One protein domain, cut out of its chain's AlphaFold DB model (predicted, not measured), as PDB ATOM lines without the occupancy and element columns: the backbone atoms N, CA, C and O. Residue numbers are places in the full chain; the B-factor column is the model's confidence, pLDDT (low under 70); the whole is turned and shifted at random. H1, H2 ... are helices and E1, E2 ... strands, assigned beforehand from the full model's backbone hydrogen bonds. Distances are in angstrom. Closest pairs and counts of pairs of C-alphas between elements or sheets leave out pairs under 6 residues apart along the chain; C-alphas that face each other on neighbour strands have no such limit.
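What this domain is: This is residues 185 to 313 of the 492 residues of the protein "F5/8 type C domain-containing protein" of Rhizobium sp. Root483D2 (UniProt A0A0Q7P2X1). One six-stranded sheet, only just strongly twisted with C-alphas up to 4.5 A off its best plane, has the long helix H1 along one face; H2 and H3 pack on H1. It makes two layers, the sheet and H1. The 129 printed residues, under half in named elements, hold three named helices and six named strands along the chain as E1 E2 H1 E3 E4 E5 E6 H2 H3, class mixed. The sheet's order is E1 E6 E2 E3 E5 E4, mixed; the whole is compact, radius of gyration of the C-alphas 13.9 A, spans 40 by 36 by 27 A.

How they stand to each other: Start at edge strand E1, residues 202 to 204, antiparallel to E6, residues 281 to 285: N 204 and O 282 are 2.9 A apart, within hydrogen-bond range. Such pairs join parallel E6 and E2, residues 215 to 220 (N 219, O 283, 2.8 A), E2 and parallel E3, residues 247 to 249 (N 249, O 218, 2.8 A), and E3 and parallel E5, residues 267 to 270 (N 270, O 248, 2.9 A). E5 forms a hairpin with antiparallel edge strand E4, residues 262 to 264 (N 264, O 267, 2.8 A). H1, residues 226 to 242, is on the sheet at a height of 8.5 A; E2, H1, E3 form a strand-helix-strand unit, parallel neighbours with a helix between, its crossover right-handed. H2, residues 298 to 307, touches H1, about perpendicular at 83 degrees; their closest C-alphas, of Ala 234 and Ile 305, are 6.0 A apart. H3, residues 309 to 312, touches residues 230 to 237 of H1 alone, closest C-alphas Ala 234 and Ala 309, 6.3 A. H1 and H2 have every O i to N i+4 pair within range; H3 is too short for one.

Where its parts are: Find C-alpha 202 at (150.594, 116.568, 168.133), where E1 begins. E2 spans 14.2 A. H1 runs 24.4 A from C-alpha 226 at (133.665, 102.431, 158.569). E6 spans 13.0 A and H2 14.1 A; H3 ends at C-alpha 312, (128.054, 111.479, 163.112).

The domain as a whole: The C-alphas farthest apart, of Gly 209 and Glu 299, are 41.0 A apart. The printed part has no cut; the links E3 to E4 and E6 to H2 are long. Look for pLDDT under 70 at residue 197, residues 207 to 212 and residues 294 to 295.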
ATOM      1  N   VAL A 185     147.435 107.137 179.326       92.31
ATOM      2  CA  VAL A 185     147.430 106.639 177.941       92.31
ATOM      3  C   VAL A 185     148.786 106.859 177.274       92.31
ATOM      4  O   VAL A 185     149.491 107.821 177.566       92.31
ATOM      5  N   SER A 186     149.147 105.979 176.338       90.81
ATOM      6  CA  SER A 186     150.349 106.166 175.518       90.81
ATOM      7  C   SER A 186     150.082 107.165 174.392       90.81
ATOM      8  O   SER A 186     149.162 106.970 173.594       90.81
ATOM      9  N   LEU A 187     150.896 108.221 174.329       92.75
ATOM     10  CA  LEU A 187     150.832 109.277 173.317       92.75
ATOM     11  C   LEU A 187     152.205 109.442 172.635       92.75
ATOM     12  O   LEU A 187     152.942 110.374 172.970       92.75
ATOM     13  N   PRO A 188     152.596 108.538 171.716       92.31
ATOM     14  CA  PRO A 188     153.817 108.710 170.931       92.31
ATOM     15  C   PRO A 188     153.732 109.986 170.087       92.31
ATOM     16  O   PRO A 188     152.704 110.275 169.475       92.31
ATOM     17  N   MET A 189     154.800 110.774 170.052       92.12
ATOM     18  CA  MET A 189     154.816 112.067 169.369       92.12
ATOM     19  C   MET A 189     155.079 111.903 167.871       92.12
ATOM     20  O   MET A 189     155.714 110.947 167.425       92.12
ATOM     21  N   VAL A 190     154.599 112.851 167.063       88.00
ATOM     22  CA  VAL A 190     154.915 112.874 165.626       88.00
ATOM     23  C   VAL A 190     156.432 112.976 165.437       88.00
ATOM     24  O   VAL A 190     157.076 113.843 166.024       88.00
ATOM     25  N   ASN A 191     156.986 112.104 164.587       87.44
ATOM     26  CA  ASN A 191     158.420 111.951 164.314       87.44
ATOM     27  C   ASN A 191     159.261 111.410 165.483       87.44
ATOM     28  O   ASN A 191     160.486 111.386 165.366       87.44
ATOM     29  N   GLU A 192     158.646 110.942 166.575       90.00
ATOM     30  CA  GLU A 192     159.375 110.215 167.616       90.00
ATOM     31  C   GLU A 192     160.000 108.942 167.014       90.00
ATOM     32  O   GLU A 192     159.341 108.263 166.213       90.00
ATOM     33  N   PRO A 193     161.253 108.592 167.354       88.75
ATOM     34  CA  PRO A 193     161.881 107.367 166.879       88.75
ATOM     35  C   PRO A 193     161.004 106.141 167.156       88.75
ATOM     36  O   PRO A 193     160.526 105.952 168.271       88.75
ATOM     37  N   ASN A 194     160.817 105.297 166.138       83.44
ATOM     38  CA  ASN A 194     159.936 104.119 166.150       83.44
ATOM     39  C   ASN A 194     158.425 104.411 166.231       83.44
ATOM     40  O   ASN A 194     157.640 103.464 166.279       83.44
ATOM     41  N   SER A 195     157.990 105.676 166.212       80.50
ATOM     42  CA  SER A 195     156.568 105.988 166.048       80.50
ATOM     43  C   SER A 195     156.099 105.635 164.635       80.50
ATOM     44  O   SER A 195     156.792 105.881 163.644       80.50
ATOM     45  N   VAL A 196     154.904 105.055 164.532       77.00
ATOM     46  CA  VAL A 196     154.275 104.719 163.253       77.00
ATOM     47  C   VAL A 196     153.184 105.745 162.979       77.00
ATOM     48  O   VAL A 196     152.245 105.885 163.754       77.00
ATOM     49  N   TYR A 197     153.282 106.492 161.879       69.19
ATOM     50  CA  TYR A 197     152.145 107.283 161.399       69.19
ATOM     51  C   TYR A 197     151.058 106.324 160.875       69.19
ATOM     52  O   TYR A 197     151.407 105.409 160.125       69.19
ATOM     53  N   PRO A 198     149.760 106.507 161.200       75.19
ATOM     54  CA  PRO A 198     149.113 107.693 161.781       75.19
ATOM     55  C   PRO A 198     148.945 107.687 163.312       75.19
ATOM     56  O   PRO A 198     148.183 108.497 163.837       75.19
ATOM     57  N   GLU A 199     149.612 106.792 164.037       81.38
ATOM     58  CA  GLU A 199     149.399 106.529 165.470       81.38
ATOM     59  C   GLU A 199     150.062 107.543 166.412       81.38
ATOM     60  O   GLU A 199     150.017 107.379 167.629       81.38
ATOM     61  N   SER A 200     150.656 108.602 165.864       90.44
ATOM     62  CA  SER A 200     151.338 109.650 166.616       90.44
ATOM     63  C   SER A 200     150.473 110.889 166.870       90.44
ATOM     64  O   SER A 200     149.475 111.143 166.186       90.44
ATOM     65  N   TYR A 201     150.870 111.667 167.880       93.81
ATOM     66  CA  TYR A 201     150.102 112.781 168.424       93.81
ATOM     67  C   TYR A 201     150.859 114.110 168.379       93.81
ATOM     68  O   TYR A 201     152.084 114.173 168.500       93.81
ATOM     69  N   GLU A 202     150.100 115.191 168.214       92.81
ATOM     70  CA  GLU A 202     150.594 116.568 168.133       92.81
ATOM     71  C   GLU A 202     149.609 117.511 168.833       92.81
ATOM     72  O   GLU A 202     148.397 117.370 168.671       92.81
ATOM     73  N   ILE A 203     150.102 118.513 169.562       92.31
ATOM     74  CA  ILE A 203     149.252 119.596 170.073       92.31
ATOM     75  C   ILE A 203     149.155 120.704 169.025       92.31
ATOM     76  O   ILE A 203     150.159 121.237 168.556       92.31
ATOM     77  N   VAL A 204     147.925 121.085 168.688       90.44
ATOM     78  CA  VAL A 204     147.622 122.108 167.683       90.44
ATOM     79  C   VAL A 204     146.657 123.149 168.249       90.44
ATOM     80  O   VAL A 204     145.596 122.805 168.760       90.44
ATOM     81  N   GLY A 205     146.985 124.436 168.140       84.81
ATOM     82  CA  GLY A 205     146.097 125.520 168.581       84.81
ATOM     83  C   GLY A 205     145.283 126.169 167.463       84.81
ATOM     84  O   GLY A 205     145.234 125.676 166.334       84.81
ATOM     85  N   SER A 206     144.611 127.284 167.753       74.31
ATOM     86  CA  SER A 206     143.724 127.970 166.792       74.31
ATOM     87  C   SER A 206     144.455 128.519 165.561       74.31
ATOM     88  O   SER A 206     143.901 128.521 164.462       74.31
ATOM     89  N   LYS A 207     145.725 128.907 165.717       67.56
ATOM     90  CA  LYS A 207     146.625 129.352 164.643       67.56
ATOM     91  C   LYS A 207     147.945 128.588 164.709       67.56
ATOM     92  O   LYS A 207     148.318 128.055 165.753       67.56
ATOM     93  N   ARG A 208     148.672 128.538 163.589       58.62
ATOM     94  CA  ARG A 208     150.019 127.950 163.540       58.62
ATOM     95  C   ARG A 208     150.938 128.720 164.498       58.62
ATOM     96  O   ARG A 208     150.990 129.940 164.414       58.62
ATOM     97  N   GLY A 209     151.604 128.011 165.410       56.97
ATOM     98  CA  GLY A 209     152.476 128.601 166.439       56.97
ATOM     99  C   GLY A 209     151.758 129.133 167.688       56.97
ATOM    100  O   GLY A 209     152.407 129.360 168.695       56.97
ATOM    101  N   ALA A 210     150.428 129.274 167.676       60.41
ATOM    102  CA  ALA A 210     149.656 129.661 168.857       60.41
ATOM    103  C   ALA A 210     149.233 128.404 169.625       60.41
ATOM    104  O   ALA A 210     148.096 127.956 169.490       60.41
ATOM    105  N   VAL A 211     150.154 127.785 170.360       64.50
ATOM    106  CA  VAL A 211     149.848 126.627 171.209       64.50
ATOM    107  C   VAL A 211     149.487 127.138 172.602       64.50
ATOM    108  O   VAL A 211     150.288 127.806 173.237       64.50
ATOM    109  N   SER A 212     148.257 126.877 173.041       69.81
ATOM    110  CA  SER A 212     147.843 127.100 174.431       69.81
ATOM    111  C   SER A 212     148.229 125.882 175.269       69.81
ATOM    112  O   SER A 212     148.031 124.753 174.815       69.81
ATOM    113  N   ASP A 213     148.691 126.101 176.500       70.50
ATOM    114  CA  ASP A 213     148.986 125.025 177.463       70.50
ATOM    115  C   ASP A 213     147.735 124.214 177.832       70.50
ATOM    116  O   ASP A 213     147.796 123.038 178.212       70.50
ATOM    117  N   LYS A 214     146.562 124.839 177.691       87.44
ATOM    118  CA  LYS A 214     145.274 124.231 177.998       87.44
ATOM    119  C   LYS A 214     144.742 123.470 176.787       87.44
ATOM    120  O   LYS A 214     144.189 124.066 175.861       87.44
ATOM    121  N   VAL A 215     144.838 122.142 176.816       93.88
ATOM    122  CA  VAL A 215     144.147 121.278 175.849       93.88
ATOM    123  C   VAL A 215     142.667 121.179 176.219       93.88
ATOM    124  O   VAL A 215     142.326 120.761 177.319       93.88
ATOM    125  N   ILE A 216     141.788 121.583 175.298       95.75
ATOM    126  CA  ILE A 216     140.326 121.653 175.494       95.75
ATOM    127  C   ILE A 216     139.545 120.725 174.556       95.75
ATOM    128  O   ILE A 216     138.317 120.644 174.638       95.75
ATOM    129  N   GLY A 217     140.235 120.039 173.646       96.88
ATOM    130  CA  GLY A 217     139.596 119.161 172.680       96.88
ATOM    131  C   GLY A 217     140.537 118.193 171.980       96.88
ATOM    132  O   GLY A 217     141.759 118.260 172.114       96.88
ATOM    133  N   LEU A 218     139.941 117.292 171.208       97.62
ATOM    134  CA  LEU A 218     140.636 116.328 170.357       97.62
ATOM    135  C   LEU A 218     140.408 116.673 168.887       97.62
ATOM    136  O   LEU A 218     139.321 117.108 168.509       97.62
ATOM    137  N   LYS A 219     141.415 116.473 168.038       96.31
ATOM    138  CA  LYS A 219     141.291 116.603 166.582       96.31
ATOM    139  C   LYS A 219     141.609 115.276 165.913       96.31
ATOM    140  O   LYS A 219     142.751 114.824 165.939       96.31
ATOM    141  N   ILE A 220     140.624 114.696 165.244       96.06
ATOM    142  CA  ILE A 220     140.844 113.495 164.445       96.06
ATOM    143  C   ILE A 220     141.668 113.877 163.209       96.06
ATOM    144  O   ILE A 220     141.340 114.833 162.505       96.06
ATOM    145  N   ASN A 221     142.784 113.186 162.971       91.50
ATOM    146  CA  ASN A 221     143.680 113.493 161.850       91.50
ATOM    147  C   ASN A 221     143.107 113.044 160.494       91.50
ATOM    148  O   ASN A 221     143.182 113.797 159.526       91.50
ATOM    149  N   GLN A 222     142.528 111.846 160.442       92.88
ATOM    150  CA  GLN A 222     141.904 111.226 159.277       92.88
ATOM    151  C   GLN A 222     140.874 110.185 159.732       92.88
ATOM    152  O   GLN A 222     141.051 109.552 160.776       92.88
ATOM    153  N   ASN A 223     139.826 109.978 158.934       92.88
ATOM    154  CA  ASN A 223     138.826 108.950 159.211       92.88
ATOM    155  C   ASN A 223     139.332 107.575 158.750       92.88
ATOM    156  O   ASN A 223     139.820 107.429 157.629       92.88
ATOM    157  N   GLY A 224     139.188 106.559 159.603       91.25
ATOM    158  CA  GLY A 224     139.349 105.165 159.181       91.25
ATOM    159  C   GLY A 224     138.231 104.709 158.230       91.25
ATOM    160  O   GLY A 224     137.222 105.396 158.046       91.25
ATOM    161  N   ALA A 225     138.360 103.503 157.666       90.38
ATOM    162  CA  ALA A 225     137.215 102.812 157.056       90.38
ATOM    163  C   ALA A 225     136.101 102.603 158.101       90.38
ATOM    164  O   ALA A 225     136.391 102.621 159.293       90.38
ATOM    165  N   PHE A 226     134.848 102.375 157.686       92.31
ATOM    166  CA  PHE A 226     133.665 102.431 158.569       92.31
ATOM    167  C   PHE A 226     133.857 101.811 159.966       92.31
ATOM    168  O   PHE A 226     133.697 102.510 160.963       92.31
ATOM    169  N   GLY A 227     134.267 100.538 160.044       92.88
ATOM    170  CA  GLY A 227     134.481  99.859 161.327       92.88
ATOM    171  C   GLY A 227     135.547 100.529 162.198       92.88
ATOM    172  O   GLY A 227     135.329 100.782 163.381       92.88
ATOM    173  N   ASN A 228     136.674 100.903 161.589       92.44
ATOM    174  CA  ASN A 228     137.757 101.590 162.288       92.44
ATOM    175  C   ASN A 228     137.373 103.017 162.683       92.44
ATOM    176  O   ASN A 228     137.768 103.479 163.745       92.44
ATOM    177  N   CYS A 229     136.571 103.693 161.862       94.69
ATOM    178  CA  CYS A 229     136.028 105.012 162.152       94.69
ATOM    179  C   CYS A 229     135.139 104.962 163.401       94.69
ATOM    180  O   CYS A 229     135.346 105.725 164.337       94.69
ATOM    181  N   VAL A 230     134.210 104.006 163.490       95.50
ATOM    182  CA  VAL A 230     133.362 103.852 164.686       95.50
ATOM    183  C   VAL A 230     134.207 103.636 165.948       95.50
ATOM    184  O   VAL A 230     133.970 104.311 166.948       95.50
ATOM    185  N   ILE A 231     135.238 102.782 165.887       94.06
ATOM    186  CA  ILE A 231     136.167 102.555 167.009       94.06
ATOM    187  C   ILE A 231     136.930 103.831 167.379       94.06
ATOM    188  O   ILE A 231     136.946 104.224 168.543       94.06
ATOM    189  N   GLN A 232     137.507 104.509 166.387       94.56
ATOM    190  CA  GLN A 232     138.243 105.762 166.546       94.56
ATOM    191  C   GLN A 232     137.416 106.822 167.283       94.56
ATOM    192  O   GLN A 232     137.889 107.403 168.260       94.56
ATOM    193  N   TYR A 233     136.172 107.061 166.857       95.75
ATOM    194  CA  TYR A 233     135.320 108.062 167.502       95.75
ATOM    195  C   TYR A 233     134.832 107.601 168.871       95.75
ATOM    196  O   TYR A 233     134.792 108.411 169.792       95.75
ATOM    197  N   ALA A 234     134.524 106.315 169.051       95.56
ATOM    198  CA  ALA A 234     134.153 105.781 170.356       95.56
ATOM    199  C   ALA A 234     135.282 105.961 171.390       95.56
ATOM    200  O   ALA A 234     135.009 106.326 172.532       95.56
ATOM    201  N   ASN A 235     136.537 105.751 170.990       95.50
ATOM    202  CA  ASN A 235     137.707 105.939 171.848       95.50
ATOM    203  C   ASN A 235     138.011 107.422 172.099       95.50
ATOM    204  O   ASN A 235     138.321 107.804 173.225       95.50
ATOM    205  N   ALA A 236     137.876 108.277 171.080       96.62
ATOM    206  CA  ALA A 236     138.035 109.721 171.240       96.62
ATOM    207  C   ALA A 236     136.976 110.318 172.185       96.62
ATOM    208  O   ALA A 236     137.310 111.142 173.031       96.62
ATOM    209  N   ILE A 237     135.716 109.877 172.088       96.50
ATOM    210  CA  ILE A 237     134.630 110.287 172.995       96.50
ATOM    211  C   ILE A 237     134.953 109.900 174.435       96.50
ATOM    212  O   ILE A 237     134.834 110.723 175.341       96.50
ATOM    213  N   GLU A 238     135.369 108.655 174.647       94.75
ATOM    214  CA  GLU A 238     135.718 108.156 175.972       94.75
ATOM    215  C   GLU A 238     136.899 108.924 176.577       94.75
ATOM    216  O   GLU A 238     136.814 109.383 177.717       94.75
ATOM    217  N   LEU A 239     137.965 109.138 175.799       95.69
ATOM    218  CA  LEU A 239     139.108 109.935 176.234       95.69
ATOM    219  C   LEU A 239     138.697 111.368 176.564       95.69
ATOM    220  O   LEU A 239     139.071 111.872 177.617       95.69
ATOM    221  N   ALA A 240     137.915 112.014 175.695       96.88
ATOM    222  CA  ALA A 240     137.463 113.383 175.904       96.88
ATOM    223  C   ALA A 240     136.659 113.521 177.201       96.88
ATOM    224  O   ALA A 240     136.910 114.443 177.971       96.88
ATOM    225  N   ARG A 241     135.762 112.570 177.491       94.56
ATOM    226  CA  ARG A 241     135.016 112.536 178.757       94.56
ATOM    227  C   ARG A 241     135.934 112.337 179.959       94.56
ATOM    228  O   ARG A 241     135.834 113.096 180.917       94.56
ATOM    229  N   LYS A 242     136.847 111.358 179.902       92.81
ATOM    230  CA  LYS A 242     137.807 111.079 180.986       92.81
ATOM    231  C   LYS A 242     138.684 112.294 181.293       92.81
ATOM    232  O   LYS A 242     138.945 112.591 182.453       92.81
ATOM    233  N   ALA A 243     139.118 112.990 180.249       94.38
ATOM    234  CA  ALA A 243     139.982 114.157 180.328       94.38
ATOM    235  C   ALA A 243     139.228 115.476 180.599       94.38
ATOM    236  O   ALA A 243     139.867 116.520 180.712       94.38
ATOM    237  N   GLY A 244     137.890 115.459 180.685       95.12
ATOM    238  CA  GLY A 244     137.084 116.667 180.888       95.12
ATOM    239  C   GLY A 244     137.159 117.671 179.729       95.12
ATOM    240  O   GLY A 244     137.034 118.875 179.948       95.12
ATOM    241  N   LEU A 245     137.394 117.195 178.505       96.38
ATOM    242  CA  LEU A 245     137.472 118.021 177.299       96.38
ATOM    243  C   LEU A 245     136.075 118.402 176.797       96.38
ATOM    244  O   LEU A 245     135.091 117.715 177.059       96.38
ATOM    245  N   HIS A 246     135.997 119.485 176.024       96.25
ATOM    246  CA  HIS A 246     134.727 120.033 175.538       96.25
ATOM    247  C   HIS A 246     134.475 119.755 174.055       96.25
ATOM    248  O   HIS A 246     133.324 119.754 173.617       96.25
ATOM    249  N   TYR A 247     135.534 119.534 173.271       97.88
ATOM    250  CA  TYR A 247     135.443 119.511 171.812       97.88
ATOM    251  C   TYR A 247     136.057 118.262 171.183       97.88
ATOM    252  O   TYR A 247     137.122 117.801 171.593       97.88
ATOM    253  N   ILE A 248     135.432 117.782 170.107       98.00
ATOM    254  CA  ILE A 248     136.033 116.821 169.175       98.00
ATOM    255  C   ILE A 248     135.873 117.369 167.760       98.00
ATOM    256  O   ILE A 248     134.765 117.466 167.243       98.00
ATOM    257  N   GLN A 249     136.974 117.739 167.114       97.44
ATOM    258  CA  GLN A 249     136.967 118.122 165.706       97.44
ATOM    259  C   GLN A 249     137.083 116.876 164.827       97.44
ATOM    260  O   GLN A 249     138.067 116.136 164.926       97.44
ATOM    261  N   VAL A 250     136.081 116.662 163.972       97.00
ATOM    262  CA  VAL A 250     136.034 115.522 163.048       97.00
ATOM    263  C   VAL A 250     137.046 115.700 161.914       97.00
ATOM    264  O   VAL A 250     137.412 116.825 161.566       97.00
ATOM    265  N   ALA A 251     137.491 114.600 161.311       94.62
ATOM    266  CA  ALA A 251     138.267 114.659 160.075       94.62
ATOM    267  C   ALA A 251     137.344 114.775 158.850       94.62
ATOM    268  O   ALA A 251     136.191 114.340 158.883       94.62
ATOM    269  N   ASN A 252     137.865 115.348 157.764       87.31
ATOM    270  CA  ASN A 252     137.141 115.469 156.500       87.31
ATOM    271  C   ASN A 252     137.079 114.111 155.759       87.31
ATOM    272  O   ASN A 252     137.978 113.278 155.890       87.31
ATOM    273  N   GLY A 253     136.036 113.907 154.951       85.19
ATOM    274  CA  GLY A 253     135.845 112.724 154.105       85.19
ATOM    275  C   GLY A 253     135.270 111.489 154.812       85.19
ATOM    276  O   GLY A 253     134.962 111.491 156.001       85.19
ATOM    277  N   GLY A 254     135.122 110.392 154.065       85.00
ATOM    278  CA  GLY A 254     134.538 109.146 154.570       85.00
ATOM    279  C   GLY A 254     133.015 109.217 154.747       85.00
ATOM    280  O   GLY A 254     132.314 109.839 153.952       85.00
ATOM    281  N   LEU A 255     132.502 108.532 155.774       88.50
ATOM    282  CA  LEU A 255     131.061 108.431 156.060       88.50
ATOM    283  C   LEU A 255     130.536 109.501 157.025       88.50
ATOM    284  O   LEU A 255     129.326 109.603 157.223       88.50
ATOM    285  N   ILE A 256     131.431 110.289 157.621       90.50
ATOM    286  CA  ILE A 256     131.051 111.370 158.522       90.50
ATOM    287  C   ILE A 256     130.737 112.608 157.694       90.50
ATOM    288  O   ILE A 256     131.572 113.088 156.928       90.50
ATOM    289  N   LYS A 257     129.520 113.127 157.862       83.06
ATOM    290  CA  LYS A 257     129.045 114.353 157.215       83.06
ATOM    291  C   LYS A 257     128.536 115.302 158.286       83.06
ATOM    292  O   LYS A 257     127.360 115.277 158.637       83.06
ATOM    293  N   LEU A 258     129.456 116.083 158.844       92.44
ATOM    294  CA  LEU A 258     129.156 117.077 159.864       92.44
ATOM    295  C   LEU A 258     129.356 118.476 159.274       92.44
ATOM    296  O   LEU A 258     130.491 118.917 159.109       92.44
ATOM    297  N   GLU A 259     128.252 119.139 158.937       91.19
ATOM    298  CA  GLU A 259     128.251 120.487 158.343       91.19
ATOM    299  C   GLU A 259     128.138 121.587 159.406       91.19
ATOM    300  O   GLU A 259     128.725 122.655 159.262       91.19
ATOM    301  N   GLU A 260     127.449 121.299 160.511       94.12
ATOM    302  CA  GLU A 260     127.241 122.220 161.628       94.12
ATOM    303  C   GLU A 260     127.783 121.635 162.936       94.12
ATOM    304  O   GLU A 260     127.996 120.428 163.064       94.12
ATOM    305  N   LYS A 261     128.002 122.494 163.936       96.94
ATOM    306  CA  LYS A 261     128.402 122.051 165.279       96.94
ATOM    307  C   LYS A 261     127.325 121.152 165.874       96.94
ATOM    308  O   LYS A 261     126.159 121.533 165.927       96.94
ATOM    309  N   LEU A 262     127.732 120.000 166.397       96.62
ATOM    310  CA  LEU A 262     126.823 119.041 167.019       96.62
ATOM    311  C   LEU A 262     127.110 118.938 168.524       96.62
ATOM    312  O   LEU A 262     128.040 118.227 168.917       96.62
ATOM    313  N   PRO A 263     126.333 119.626 169.380       97.25
ATOM    314  CA  PRO A 263     126.380 119.406 170.818       97.25
ATOM    315  C   PRO A 263     125.685 118.085 171.165       97.25
ATOM    316  O   PRO A 263     124.522 117.856 170.823       97.25
ATOM    317  N   VAL A 264     126.386 117.201 171.865       94.88
ATOM    318  CA  VAL A 264     125.832 115.949 172.373       94.88
ATOM    319  C   VAL A 264     126.588 115.513 173.622       94.88
ATOM    320  O   VAL A 264     127.809 115.414 173.627       94.88
ATOM    321  N   ASP A 265     125.831 115.239 174.683       90.69
ATOM    322  CA  ASP A 265     126.342 114.659 175.929       90.69
ATOM    323  C   ASP A 265     127.571 115.383 176.515       90.69
ATOM    324  O   ASP A 265     128.620 114.797 176.769       90.69
ATOM    325  N   GLY A 266     127.468 116.709 176.652       93.06
ATOM    326  CA  GLY A 266     128.536 117.551 177.205       93.06
ATOM    327  C   GLY A 266     129.729 117.797 176.273       93.06
ATOM    328  O   GLY A 266     130.573 118.631 176.591       93.06
ATOM    329  N   LEU A 267     129.779 117.142 175.110       97.50
ATOM    330  CA  LEU A 267     130.762 117.379 174.057       97.50
ATOM    331  C   LEU A 267     130.151 118.200 172.920       97.50
ATOM    332  O   LEU A 267     128.960 118.113 172.627       97.50
ATOM    333  N   THR A 268     130.985 118.972 172.231       98.06
ATOM    334  CA  THR A 268     130.632 119.619 170.964       98.06
ATOM    335  C   THR A 268     131.521 119.086 169.853       98.06
ATOM    336  O   THR A 268     132.737 119.297 169.852       98.06
ATOM    337  N   PHE A 269     130.911 118.415 168.880       97.88
ATOM    338  CA  PHE A 269     131.612 118.007 167.672       97.88
ATOM    339  C   PHE A 269     131.716 119.188 166.715       97.88
ATOM    340  O   PHE A 269     130.720 119.853 166.423       97.88
ATOM    341  N   LEU A 270     132.931 119.454 166.244       97.12
ATOM    342  CA  LEU A 270     133.229 120.536 165.312       97.12
ATOM    343  C   LEU A 270     133.421 119.962 163.901       97.12
ATOM    344  O   LEU A 270     134.157 118.977 163.767       97.12
ATOM    345  N   PRO A 271     132.833 120.582 162.857       96.19
ATOM    346  CA  PRO A 271     133.179 120.294 161.467       96.19
ATOM    347  C   PRO A 271     134.691 120.381 161.209       96.19
ATOM    348  O   PRO A 271     135.422 121.105 161.893       96.19
ATOM    349  N   ALA A 272     135.174 119.657 160.197       93.50
ATOM    350  CA  ALA A 272     136.609 119.556 159.907       93.50
ATOM    351  C   ALA A 272     137.267 120.915 159.605       93.50
ATOM    352  O   ALA A 272     138.397 121.165 160.032       93.50
ATOM    353  N   GLU A 273     136.527 121.792 158.921       91.25
ATOM    354  CA  GLU A 273     136.964 123.136 158.528       91.25
ATOM    355  C   GLU A 273     136.569 124.220 159.548       91.25
ATOM    356  O   GLU A 273     136.925 125.386 159.384       91.25
ATOM    357  N   GLU A 274     135.850 123.857 160.617       91.56
ATOM    358  CA  GLU A 274     135.461 124.809 161.658       91.56
ATOM    359  C   GLU A 274     136.717 125.367 162.355       91.56
ATOM    360  O   GLU A 274     137.581 124.596 162.803       91.56
ATOM    361  N   PRO A 275     136.841 126.699 162.496       90.38
ATOM    362  CA  PRO A 275     137.926 127.289 163.262       90.38
ATOM    363  C   PRO A 275     137.922 126.782 164.706       90.38
ATOM    364  O   PRO A 275     136.906 126.812 165.402       90.38
ATOM    365  N   ARG A 276     139.087 126.337 165.186       89.75
ATOM    366  CA  ARG A 276     139.231 125.904 166.579       89.75
ATOM    367  C   ARG A 276     139.063 127.100 167.531       89.75
ATOM    368  O   ARG A 276     139.560 128.185 167.208       89.75
ATOM    369  N   PRO A 277     138.427 126.901 168.701       88.88
ATOM    370  CA  PRO A 277     138.350 127.917 169.747       88.88
ATOM    371  C   PRO A 277     139.725 128.512 170.083       88.88
ATOM    372  O   PRO A 277     140.738 127.812 170.071       88.88
ATOM    373  N   GLN A 278     139.773 129.823 170.330       84.25
ATOM    374  CA  GLN A 278     141.033 130.544 170.563       84.25
ATOM    375  C   GLN A 278     141.579 130.379 171.987       84.25
ATOM    376  O   GLN A 278     142.748 130.660 172.221       84.25
ATOM    377  N   ASP A 279     140.748 129.919 172.918       83.81
ATOM    378  CA  ASP A 279     141.026 129.788 174.348       83.81
ATOM    379  C   ASP A 279     141.716 128.468 174.734       83.81
ATOM    380  O   ASP A 279     142.002 128.241 175.912       83.81
ATOM    381  N   GLY A 280     142.026 127.599 173.768       88.06
ATOM    382  CA  GLY A 280     142.728 126.351 174.045       88.06
ATOM    383  C   GLY A 280     143.280 125.632 172.819       88.06
ATOM    384  O   GLY A 280     143.025 125.985 171.666       88.06
ATOM    385  N   ALA A 281     144.077 124.606 173.094       92.50
ATOM    386  CA  ALA A 281     144.678 123.730 172.104       92.50
ATOM    387  C   ALA A 281     143.927 122.399 171.985       92.50
ATOM    388  O   ALA A 281     143.054 122.060 172.786       92.50
ATOM    389  N   PHE A 282     144.261 121.646 170.942       95.38
ATOM    390  CA  PHE A 282     143.684 120.346 170.639       95.38
ATOM    391  C   PHE A 282     144.792 119.307 170.549       95.38
ATOM    392  O   PHE A 282     145.807 119.555 169.895       95.38
ATOM    393  N   LEU A 283     144.576 118.128 171.132       95.38
ATOM    394  CA  LEU A 283     145.418 116.972 170.842       95.38
ATOM    395  C   LEU A 283     144.954 116.359 169.519       95.38
ATOM    396  O   LEU A 283     143.824 115.886 169.401       95.38
ATOM    397  N   LYS A 284     145.811 116.394 168.505       95.31
ATOM    398  CA  LYS A 284     145.562 115.816 167.187       95.31
ATOM    399  C   LYS A 284     146.143 114.407 167.115       95.31
ATOM    400  O   LYS A 284     147.283 114.213 167.519       95.31
ATOM    401  N   GLY A 285     145.395 113.457 166.559       95.06
ATOM    402  CA  GLY A 285     145.836 112.066 166.411       95.06
ATOM    403  C   GLY A 285     144.803 111.165 165.734       95.06
ATOM    404  O   GLY A 285     143.745 111.637 165.308       95.06
ATOM    405  N   TYR A 286     145.119 109.870 165.629       93.88
ATOM    406  CA  TYR A 286     144.239 108.862 165.019       93.88
ATOM    407  C   TYR A 286     143.290 108.183 166.014       93.88
ATOM    408  O   TYR A 286     142.224 107.750 165.604       93.88
ATOM    409  N   PHE A 287     143.622 108.100 167.306       94.75
ATOM    410  CA  PHE A 287     142.740 107.606 168.387       94.75
ATOM    411  C   PHE A 287     142.122 106.199 168.211       94.75
ATOM    412  O   PHE A 287     141.294 105.791 169.017       94.75
ATOM    413  N   PHE A 288     142.511 105.409 167.209       92.62
ATOM    414  CA  PHE A 288     141.992 104.046 167.037       92.62
ATOM    415  C   PHE A 288     142.574 103.061 168.064       92.62
ATOM    416  O   PHE A 288     141.834 102.268 168.631       92.62
ATOM    417  N   HIS A 289     143.877 103.148 168.350       88.88
ATOM    418  CA  HIS A 289     144.577 102.240 169.276       88.88
ATOM    419  C   HIS A 289     144.615 102.730 170.727       88.88
ATOM    420  O   HIS A 289     145.148 102.043 171.596       88.88
ATOM    421  N   ILE A 290     144.081 103.922 171.006       88.75
ATOM    422  CA  ILE A 290     144.082 104.446 172.370       88.75
ATOM    423  C   ILE A 290     143.122 103.631 173.238       88.75
ATOM    424  O   ILE A 290     142.019 103.295 172.808       88.75
ATOM    425  N   GLN A 291     143.546 103.331 174.462       83.56
ATOM    426  CA  GLN A 291     142.754 102.615 175.461       83.56
ATOM    427  C   GLN A 291     142.564 103.525 176.679       83.56
ATOM    428  O   GLN A 291     143.376 103.491 177.603       83.56
ATOM    429  N   PRO A 292     141.540 104.397 176.682       75.62
ATOM    430  CA  PRO A 292     141.375 105.402 177.731       75.62
ATOM    431  C   PRO A 292     140.988 104.797 179.085       75.62
ATOM    432  O   PRO A 292     141.284 105.386 180.125       75.62
ATOM    433  N   ALA A 293     140.336 103.634 179.091       72.69
ATOM    434  CA  ALA A 293     139.906 102.936 180.295       72.69
ATOM    435  C   ALA A 293     140.482 101.517 180.342       72.69
ATOM    436  O   ALA A 293     140.399 100.770 179.371       72.69
ATOM    437  N   ALA A 294     141.013 101.132 181.506       66.62
ATOM    438  CA  ALA A 294     141.511  99.778 181.744       66.62
ATOM    439  C   ALA A 294     140.381  98.727 181.781       66.62
ATOM    440  O   ALA A 294     140.625  97.553 181.529       66.62
ATOM    441  N   THR A 295     139.146  99.142 182.093       67.38
ATOM    442  CA  THR A 295     137.977  98.257 182.248       67.38
ATOM    443  C   THR A 295     136.743  98.862 181.580       67.38
ATOM    444  O   THR A 295     135.812  99.295 182.256       67.38
ATOM    445  N   ARG A 296     136.742  98.934 180.248       79.50
ATOM    446  CA  ARG A 296     135.541  99.289 179.478       79.50
ATOM    447  C   ARG A 296     134.677  98.048 179.257       79.50
ATOM    448  O   ARG A 296     135.168  97.056 178.719       79.50
ATOM    449  N   THR A 297     133.405  98.101 179.648       85.25
ATOM    450  CA  THR A 297     132.447  97.016 179.373       85.25
ATOM    451  C   THR A 297     131.905  97.100 177.941       85.25
ATOM    452  O   THR A 297     131.990  98.146 177.286       85.25
ATOM    453  N   SER A 298     131.339  96.005 177.423       84.00
ATOM    454  CA  SER A 298     130.671  96.014 176.113       84.00
ATOM    455  C   SER A 298     129.410  96.886 176.130       84.00
ATOM    456  O   SER A 298     129.072  97.484 175.106       84.00
ATOM    457  N   GLU A 299     128.754  97.020 177.284       88.56
ATOM    458  CA  GLU A 299     127.630  97.923 177.534       88.56
ATOM    459  C   GLU A 299     128.037  99.390 177.403       88.56
ATOM    460  O   GLU A 299     127.430 100.119 176.614       88.56
ATOM    461  N   ASP A 300     129.103  99.808 178.093       88.75
ATOM    462  CA  ASP A 300     129.623 101.178 178.006       88.75
ATOM    463  C   ASP A 300     130.055 101.504 176.573       88.75
ATOM    464  O   ASP A 300     129.776 102.582 176.036       88.75
ATOM    465  N   TYR A 301     130.722 100.545 175.920       90.38
ATOM    466  CA  TYR A 301     131.143 100.673 174.532       90.38
ATOM    467  C   TYR A 301     129.947 100.858 173.588       90.38
ATOM    468  O   TYR A 301     129.936 101.791 172.778       90.38
ATOM    469  N   HIS A 302     128.917 100.022 173.730       93.44
ATOM    470  CA  HIS A 302     127.700 100.109 172.932       93.44
ATOM    471  C   HIS A 302     126.937 101.419 173.170       93.44
ATOM    472  O   HIS A 302     126.524 102.047 172.196       93.44
ATOM    473  N   ALA A 303     126.798 101.869 174.422       93.44
ATOM    474  CA  ALA A 303     126.115 103.118 174.761       93.44
ATOM    475  C   ALA A 303     126.804 104.340 174.132       93.44
ATOM    476  O   ALA A 303     126.152 105.165 173.494       93.44
ATOM    477  N   ILE A 304     128.141 104.416 174.207       94.56
ATOM    478  CA  ILE A 304     128.925 105.478 173.551       94.56
ATOM    479  C   ILE A 304     128.615 105.559 172.054       94.56
ATOM    480  O   ILE A 304     128.414 106.649 171.512       94.56
ATOM    481  N   ILE A 305     128.566 104.413 171.374       94.81
ATOM    482  CA  ILE A 305     128.286 104.398 169.939       94.81
ATOM    483  C   ILE A 305     126.839 104.792 169.669       94.81
ATOM    484  O   ILE A 305     126.592 105.677 168.850       94.81
ATOM    485  N   LYS A 306     125.894 104.154 170.357       92.69
ATOM    486  CA  LYS A 306     124.462 104.327 170.124       92.69
ATOM    487  C   LYS A 306     123.999 105.759 170.382       92.69
ATOM    488  O   LYS A 306     123.285 106.319 169.551       92.69
ATOM    489  N   ASP A 307     124.425 106.349 171.494       92.50
ATOM    490  CA  ASP A 307     123.879 107.618 171.980       92.50
ATOM    491  C   ASP A 307     124.637 108.835 171.431       92.50
ATOM    492  O   ASP A 307     124.077 109.936 171.330       92.50
ATOM    493  N   VAL A 308     125.903 108.636 171.042       94.88
ATOM    494  CA  VAL A 308     126.797 109.715 170.606       94.88
ATOM    495  C   VAL A 308     127.348 109.470 169.207       94.88
ATOM    496  O   VAL A 308     126.982 110.204 168.288       94.88
ATOM    497  N   ALA A 309     128.197 108.455 169.010       94.00
ATOM    498  CA  ALA A 309     128.951 108.317 167.757       94.00
ATOM    499  C   ALA A 309     128.043 108.133 166.526       94.00
ATOM    500  O   ALA A 309     128.320 108.704 165.475       94.00
ATOM    501  N   LYS A 310     126.920 107.410 166.658       92.69
ATOM    502  CA  LYS A 310     125.937 107.160 165.589       92.69
ATOM    503  C   LYS A 310     125.408 108.449 164.949       92.69
ATOM    504  O   LYS A 310     125.149 108.458 163.748       92.69
ATOM    505  N   LYS A 311     125.323 109.557 165.699       93.06
ATOM    506  CA  LYS A 311     124.866 110.864 165.184       93.06
ATOM    507  C   LYS A 311     125.810 111.473 164.143       93.06
ATOM    508  O   LYS A 311     125.379 112.310 163.360       93.06
ATOM    509  N   LEU A 312     127.072 111.042 164.108       93.44
ATOM    510  CA  LEU A 312     128.054 111.479 163.112       93.44
ATOM    511  C   LEU A 312     127.867 110.796 161.749       93.44
ATOM    512  O   LEU A 312     128.481 111.220 160.772       93.44
ATOM    513  N   PHE A 313     127.022 109.764 161.669       93.25
ATOM    514  CA  PHE A 313     126.797 108.959 160.467       93.25
ATOM    515  C   PHE A 313     125.341 109.078 159.982       93.25
ATOM    516  O   PHE A 313     124.604 108.088 159.985       93.25
TER     517      PHE A 313